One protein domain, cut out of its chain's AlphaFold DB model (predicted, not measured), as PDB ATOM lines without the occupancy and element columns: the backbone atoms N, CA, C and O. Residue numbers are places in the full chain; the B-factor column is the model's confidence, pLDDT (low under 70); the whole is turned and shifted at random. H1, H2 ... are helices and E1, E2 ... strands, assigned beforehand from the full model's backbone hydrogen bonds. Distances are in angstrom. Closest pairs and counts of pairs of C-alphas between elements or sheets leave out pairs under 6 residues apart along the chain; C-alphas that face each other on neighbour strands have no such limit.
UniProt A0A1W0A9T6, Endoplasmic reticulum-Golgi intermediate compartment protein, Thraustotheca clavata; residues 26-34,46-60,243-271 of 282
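This is residues 26 to 34, 46 to 60 and 243 to 271 of the 282 residues of the protein "Endoplasmic reticulum-Golgi intermediate compartment protein" of Thraustotheca clavata (UniProt A0A1W0A9T6). A long, thin rod is made of one long helix, H2, with a short helix, H1, side by side with its last part at one end of the rod, and an extended strand, E1, at the other end, where residues 55 to 60 stick out. E1 is tied to the stretch before H2 by a short antiparallel pairing of residues 51 to 52 with residues 243 to 244. The printed part has 53 residues, with two named helices and one named strand in the order H1, E1, H2 along the chain, and E1 pairs with no named strand. The class is mostly helix, with 33 residues in helices and 8 in the strand. The whole is extended, with a radius of gyration of the C-alphas of 18.4 A and spans of 62 by 20 by 16 A.

H1 is residues 26 to 34, beginning at C-alpha 26 at (81.851, -34.523, 39.423), and measures 12.6 A from first to last C-alpha. E1 is residues 51 to 58, with C-alpha 51 at (57.037, -23.517, 67.689), and measures 23.0 A. H2 is residues 248 to 271, the longest helix, and measures 34.9 A; it ends at C-alpha 271 at (83.147, -46.117, 46.215).

H1 and H2 touch, with 7 pairs of C-alphas within 8 A; the closest C-alphas are those of Ser 32 and Val 262, 6.4 A apart. H2 touches H1 with residues 262 to 270 alone. Their lines stand at a shallow tilt of 20 degrees, and they run opposite ways. Their centres are 13.7 A apart. In H1 and H2 every O i to N i+4 pair is within hydrogen-bond range. E1 is apart from H1 and from H2. Residues 51 to 52 of E1 are paired with residues 243 to 244, antiparallel.

The two C-alphas farthest apart are those of Ala 26 and Val 60, at 63.3 A, while the first and last printed C-alphas, of Ala 26 and Gly 271, are 13.5 A apart. Residues 55 to 60, of which 55 to 58 belong to E1, stand free, and so do residues 252 to 258 of H2. The printed part has two cuts. Residues 35 to 45 are not printed, with 18.6 A between C-alphas 34 and 46, and residues 61 to 242 are not printed, with 21.9 A between C-alphas 60 and 243. The links H1 to E1 and E1 to H2 both run across a cut. The mean pLDDT of the printed part is 91.5, and no printed residue of this predicted model is under 70.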
ATOM      1  N   ALA A  26      82.331 -35.886  39.670       83.81
ATOM      2  CA  ALA A  26      81.851 -34.523  39.423       83.81
ATOM      3  C   ALA A  26      80.319 -34.404  39.554       83.81
ATOM      4  O   ALA A  26      79.815 -33.437  40.122       83.81
ATOM      5  N   ILE A  27      79.567 -35.406  39.087       88.62
ATOM      6  CA  ILE A  27      78.104 -35.431  39.230       88.62
ATOM      7  C   ILE A  27      77.713 -35.597  40.703       88.62
ATOM      8  O   ILE A  27      76.879 -34.838  41.191       88.62
ATOM      9  N   ILE A  28      78.341 -36.530  41.430       88.06
ATOM     10  CA  ILE A  28      78.063 -36.783  42.858       88.06
ATOM     11  C   ILE A  28      78.369 -35.548  43.721       88.06
ATOM     12  O   ILE A  28      77.641 -35.229  44.663       88.06
ATOM     13  N   THR A  29      79.433 -34.810  43.410       88.56
ATOM     14  CA  THR A  29      79.779 -33.580  44.144       88.56
ATOM     15  C   THR A  29      78.802 -32.441  43.858       88.56
ATOM     16  O   THR A  29      78.390 -31.750  44.788       88.56
ATOM     17  N   LEU A  30      78.352 -32.280  42.609       91.56
ATOM     18  CA  LEU A  30      77.340 -31.280  42.262       91.56
ATOM     19  C   LEU A  30      75.993 -31.589  42.934       91.56
ATOM     20  O   LEU A  30      75.381 -30.704  43.532       91.56
ATOM     21  N   THR A  31      75.542 -32.845  42.872       92.31
ATOM     22  CA  THR A  31      74.272 -33.259  43.483       92.31
ATOM     23  C   THR A  31      74.324 -33.167  45.004       92.31
ATOM     24  O   THR A  31      73.383 -32.660  45.608       92.31
ATOM     25  N   SER A  32      75.432 -33.570  45.633       92.56
ATOM     26  CA  SER A  32      75.592 -33.459  47.087       92.56
ATOM     27  C   SER A  32      75.596 -32.005  47.567       92.56
ATOM     28  O   SER A  32      74.958 -31.708  48.575       92.56
ATOM     29  N   LEU A  33      76.202 -31.071  46.824       93.44
ATOM     30  CA  LEU A  33      76.161 -29.642  47.152       93.44
ATOM     31  C   LEU A  33      74.742 -29.062  47.066       93.44
ATOM     32  O   LEU A  33      74.342 -28.297  47.943       93.44
ATOM     33  N   VAL A  34      73.963 -29.459  46.054       96.06
ATOM     34  CA  VAL A  34      72.547 -29.066  45.938       96.06
ATOM     35  C   VAL A  34      71.736 -29.602  47.120       96.06
ATOM     36  O   VAL A  34      70.966 -28.853  47.717       96.06
ATOM     37  N   ILE A  46      63.406 -23.678  59.821       90.56
ATOM     38  CA  ILE A  46      63.008 -24.181  61.150       90.56
ATOM     39  C   ILE A  46      63.581 -23.304  62.273       90.56
ATOM     40  O   ILE A  46      62.866 -22.930  63.200       90.56
ATOM     41  N   TYR A  47      64.851 -22.907  62.165       91.81
ATOM     42  CA  TYR A  47      65.501 -22.023  63.131       91.81
ATOM     43  C   TYR A  47      64.831 -20.645  63.233       91.81
ATOM     44  O   TYR A  47      64.810 -20.029  64.303       91.81
ATOM     45  N   THR A  48      64.300 -20.137  62.121       89.44
ATOM     46  CA  THR A  48      63.610 -18.842  62.090       89.44
ATOM     47  C   THR A  48      62.149 -18.909  62.520       89.44
ATOM     48  O   THR A  48      61.642 -17.901  63.012       89.44
ATOM     49  N   THR A  49      61.494 -20.063  62.390       90.81
ATOM     50  CA  THR A  49      60.107 -20.262  62.823       90.81
ATOM     51  C   THR A  49      59.992 -20.471  64.331       90.81
ATOM     52  O   THR A  49      60.920 -20.925  64.996       90.81
ATOM     53  N   THR A  50      58.833 -20.119  64.874       89.50
ATOM     54  CA  THR A  50      58.490 -20.261  66.291       89.50
ATOM     55  C   THR A  50      57.557 -21.450  66.462       89.50
ATOM     56  O   THR A  50      56.581 -21.570  65.721       89.50
ATOM     57  N   GLU A  51      57.837 -22.318  67.429       88.88
ATOM     58  CA  GLU A  51      57.037 -23.517  67.689       88.88
ATOM     59  C   GLU A  51      56.284 -23.367  69.012       88.88
ATOM     60  O   GLU A  51      56.864 -22.965  70.024       88.88
ATOM     61  N   VAL A  52      54.992 -23.697  69.011       90.81
ATOM     62  CA  VAL A  52      54.159 -23.688  70.219       90.81
ATOM     63  C   VAL A  52      54.126 -25.096  70.801       90.81
ATOM     64  O   VAL A  52      53.555 -26.011  70.208       90.81
ATOM     65  N   ALA A  53      54.746 -25.271  71.964       91.81
ATOM     66  CA  ALA A  53      54.753 -26.531  72.692       91.81
ATOM     67  C   ALA A  53      53.569 -26.591  73.669       91.81
ATOM     68  O   ALA A  53      53.408 -25.700  74.505       91.81
ATOM     69  N   ASN A  54      52.790 -27.674  73.606       92.19
ATOM     70  CA  ASN A  54      51.614 -27.878  74.454       92.19
ATOM     71  C   ASN A  54      51.958 -28.805  75.621       92.19
ATOM     72  O   ASN A  54      52.443 -29.921  75.416       92.19
ATOM     73  N   ARG A  55      51.679 -28.372  76.850       93.69
ATOM     74  CA  ARG A  55      51.863 -29.172  78.068       93.69
ATOM     75  C   ARG A  55      50.558 -29.242  78.844       93.69
ATOM     76  O   ARG A  55      49.861 -28.245  78.970       93.69
ATOM     77  N   MET A  56      50.233 -30.417  79.371       92.50
ATOM     78  CA  MET A  56      49.040 -30.631  80.192       92.50
ATOM     79  C   MET A  56      49.458 -30.980  81.614       92.50
ATOM     80  O   MET A  56      50.316 -31.840  81.818       92.50
ATOM     81  N   TYR A  57      48.854 -30.315  82.589       92.50
ATOM     82  CA  TYR A  57      49.112 -30.509  84.010       92.50
ATOM     83  C   TYR A  57      47.810 -30.422  84.798       92.50
ATOM     84  O   TYR A  57      46.767 -30.059  84.262       92.50
ATOM     85  N   VAL A  58      47.860 -30.804  86.068       93.12
ATOM     86  CA  VAL A  58      46.705 -30.679  86.958       93.12
ATOM     87  C   VAL A  58      46.569 -29.224  87.374       93.12
ATOM     88  O   VAL A  58      47.555 -28.589  87.751       93.12
ATOM     89  N   ASP A  59      45.350 -28.708  87.304       88.12
ATOM     90  CA  ASP A  59      45.048 -27.368  87.782       88.12
ATOM     91  C   ASP A  59      45.196 -27.300  89.310       88.12
ATOM     92  O   ASP A  59      44.529 -28.020  90.052       88.12
ATOM     93  N   VAL A  60      46.110 -26.448  89.774       87.56
ATOM     94  CA  VAL A  60      46.395 -26.214  91.199       87.56
ATOM     95  C   VAL A  60      46.014 -24.800  91.638       87.56
ATOM     96  O   VAL A  60      46.245 -24.433  92.790       87.56
ATOM     97  N   GLU A 243      55.432 -20.734  73.645       93.38
ATOM     98  CA  GLU A 243      56.196 -20.450  72.446       93.38
ATOM     99  C   GLU A 243      57.682 -20.642  72.730       93.38
ATOM    100  O   GLU A 243      58.254 -20.060  73.653       93.38
ATOM    101  N   THR A 244      58.323 -21.476  71.924       90.44
ATOM    102  CA  THR A 244      59.748 -21.765  72.035       90.44
ATOM    103  C   THR A 244      60.428 -21.548  70.696       90.44
ATOM    104  O   THR A 244      59.826 -21.649  69.624       90.44
ATOM    105  N   LYS A 245      61.712 -21.200  70.767       90.38
ATOM    106  CA  LYS A 245      62.568 -21.062  69.598       90.38
ATOM    107  C   LYS A 245      63.776 -21.981  69.763       90.38
ATOM    108  O   LYS A 245      64.365 -21.987  70.851       90.38
ATOM    109  N   PRO A 246      64.176 -22.734  68.723       88.75
ATOM    110  CA  PRO A 246      65.380 -23.548  68.786       88.75
ATOM    111  C   PRO A 246      66.607 -22.692  69.113       88.75
ATOM    112  O   PRO A 246      66.776 -21.566  68.635       88.75
ATOM    113  N   SER A 247      67.485 -23.242  69.949       90.62
ATOM    114  CA  SER A 247      68.725 -22.565  70.321       90.62
ATOM    115  C   SER A 247      69.704 -22.516  69.143       90.62
ATOM    116  O   SER A 247      69.717 -23.393  68.279       90.62
ATOM    117  N   PHE A 248      70.593 -21.519  69.130       90.31
ATOM    118  CA  PHE A 248      71.637 -21.422  68.103       90.31
ATOM    119  C   PHE A 248      72.549 -22.661  68.064       90.31
ATOM    120  O   PHE A 248      72.986 -23.079  66.995       90.31
ATOM    121  N   LEU A 249      72.803 -23.286  69.218       92.75
ATOM    122  CA  LEU A 249      73.607 -24.507  69.285       92.75
ATOM    123  C   LEU A 249      72.921 -25.682  68.590       92.75
ATOM    124  O   LEU A 249      73.597 -26.438  67.905       92.75
ATOM    125  N   GLN A 250      71.599 -25.802  68.719       90.62
ATOM    126  CA  GLN A 250      70.824 -26.839  68.037       90.62
ATOM    127  C   GLN A 250      70.863 -26.668  66.513       90.62
ATOM    128  O   GLN A 250      71.007 -27.643  65.780       90.62
ATOM    129  N   PHE A 251      70.814 -25.425  66.030       93.31
ATOM    130  CA  PHE A 251      70.996 -25.136  64.609       93.31
ATOM    131  C   PHE A 251      72.411 -25.491  64.122       93.31
ATOM    132  O   PHE A 251      72.578 -26.115  63.069       93.31
ATOM    133  N   LEU A 252      73.443 -25.136  64.896       93.69
ATOM    134  CA  LEU A 252      74.832 -25.440  64.550       93.69
ATOM    135  C   LEU A 252      75.084 -26.950  64.504       93.69
ATOM    136  O   LEU A 252      75.702 -27.443  63.560       93.69
ATOM    137  N   THR A 253      74.599 -27.695  65.501       95.06
ATOM    138  CA  THR A 253      74.746 -29.154  65.528       95.06
ATOM    139  C   THR A 253      73.995 -29.814  64.375       95.06
ATOM    140  O   THR A 253      74.571 -30.700  63.743       95.06
ATOM    141  N   SER A 254      72.784 -29.352  64.032       94.69
ATOM    142  CA  SER A 254      72.046 -29.864  62.865       94.69
ATOM    143  C   SER A 254      72.779 -29.574  61.549       94.69
ATOM    144  O   SER A 254      72.986 -30.470  60.730       94.69
ATOM    145  N   THR A 255      73.307 -28.358  61.379       94.88
ATOM    146  CA  THR A 255      74.088 -27.983  60.188       94.88
ATOM    147  C   THR A 255      75.334 -28.861  60.024       94.88
ATOM    148  O   THR A 255      75.604 -29.371  58.934       94.88
ATOM    149  N   CYS A 256      76.082 -29.093  61.108       95.12
ATOM    150  CA  CYS A 256      77.233 -29.997  61.099       95.12
ATOM    151  C   CYS A 256      76.830 -31.439  60.746       95.12
ATOM    152  O   CYS A 256      77.540 -32.100  59.986       95.12
ATOM    153  N   ALA A 257      75.692 -31.917  61.260       96.06
ATOM    154  CA  ALA A 257      75.167 -33.244  60.954       96.06
ATOM    155  C   ALA A 257      74.769 -33.387  59.477       96.06
ATOM    156  O   ALA A 257      75.084 -34.407  58.867       96.06
ATOM    157  N   ILE A 258      74.161 -32.360  58.872       96.00
ATOM    158  CA  ILE A 258      73.817 -32.340  57.441       96.00
ATOM    159  C   ILE A 258      75.075 -32.446  56.582       96.00
ATOM    160  O   ILE A 258      75.155 -33.310  55.707       96.00
ATOM    161  N   VAL A 259      76.080 -31.603  56.842       94.75
ATOM    162  CA  VAL A 259      77.334 -31.621  56.075       94.75
ATOM    163  C   VAL A 259      78.028 -32.976  56.238       94.75
ATOM    164  O   VAL A 259      78.361 -33.616  55.242       94.75
ATOM    165  N   GLY A 260      78.192 -33.460  57.473       94.69
ATOM    166  CA  GLY A 260      78.825 -34.753  57.744       94.69
ATOM    167  C   GLY A 260      78.081 -35.936  57.114       94.69
ATOM    168  O   GLY A 260      78.706 -36.794  56.488       94.69
ATOM    169  N   GLY A 261      76.750 -35.958  57.223       95.81
ATOM    170  CA  GLY A 261      75.896 -37.014  56.683       95.81
ATOM    171  C   GLY A 261      75.934 -37.078  55.158       95.81
ATOM    172  O   GLY A 261      76.145 -38.150  54.592       95.81
ATOM    173  N   VAL A 262      75.815 -35.935  54.477       94.88
ATOM    174  CA  VAL A 262      75.856 -35.900  53.008       94.88
ATOM    175  C   VAL A 262      77.240 -36.288  52.477       94.88
ATOM    176  O   VAL A 262      77.326 -37.064  51.526       94.88
ATOM    177  N   PHE A 263      78.328 -35.831  53.110       92.19
ATOM    178  CA  PHE A 263      79.681 -36.244  52.719       92.19
ATOM    179  C   PHE A 263      79.917 -37.748  52.917       92.19
ATOM    180  O   PHE A 263      80.534 -38.381  52.058       92.19
ATOM    181  N   ALA A 264      79.418 -38.338  54.008       93.31
ATOM    182  CA  ALA A 264      79.517 -39.777  54.240       93.31
ATOM    183  C   ALA A 264      78.784 -40.580  53.151       93.31
ATOM    184  O   ALA A 264      79.355 -41.511  52.581       93.31
ATOM    185  N   VAL A 265      77.558 -40.178  52.796       93.25
ATOM    186  CA  VAL A 265      76.777 -40.826  51.728       93.25
ATOM    187  C   VAL A 265      77.452 -40.659  50.364       93.25
ATOM    188  O   VAL A 265      77.580 -41.632  49.625       93.25
ATOM    189  N   ALA A 266      77.949 -39.461  50.044       89.44
ATOM    190  CA  ALA A 266      78.655 -39.202  48.790       89.44
ATOM    191  C   ALA A 266      79.897 -40.097  48.626       89.44
ATOM    192  O   ALA A 266      80.139 -40.611  47.538       89.44
ATOM    193  N   ARG A 267      80.650 -40.343  49.709       87.38
ATOM    194  CA  ARG A 267      81.814 -41.247  49.705       87.38
ATOM    195  C   ARG A 267      81.438 -42.705  49.460       87.38
ATOM    196  O   ARG A 267      82.147 -43.394  48.733       87.38
ATOM    197  N   ILE A 268      80.340 -43.172  50.051       90.69
ATOM    198  CA  ILE A 268      79.842 -44.539  49.837       90.69
ATOM    199  C   ILE A 268      79.407 -44.718  48.376       90.69
ATOM    200  O   ILE A 268      79.758 -45.718  47.748       90.69
ATOM    201  N   LEU A 269      78.696 -43.733  47.820       88.56
ATOM    202  CA  LEU A 269      78.268 -43.748  46.420       88.56
ATOM    203  C   LEU A 269      79.454 -43.725  45.455       88.56
ATOM    204  O   LEU A 269      79.477 -44.510  44.514       88.56
ATOM    205  N   ASP A 270      80.448 -42.875  45.706       85.88
ATOM    206  CA  ASP A 270      81.665 -42.811  44.890       85.88
ATOM    207  C   ASP A 270      82.430 -44.146  44.913       85.88
ATOM    208  O   ASP A 270      82.813 -44.662  43.865       85.88
ATOM    209  N   GLY A 271      82.544 -44.787  46.085       84.75
ATOM    210  CA  GLY A 271      83.147 -46.117  46.215       84.75
ATOM    211  C   GLY A 271      82.403 -47.210  45.438       84.75
ATOM    212  O   GLY A 271      83.037 -48.071  44.825       84.75
TER     213      GLY A 271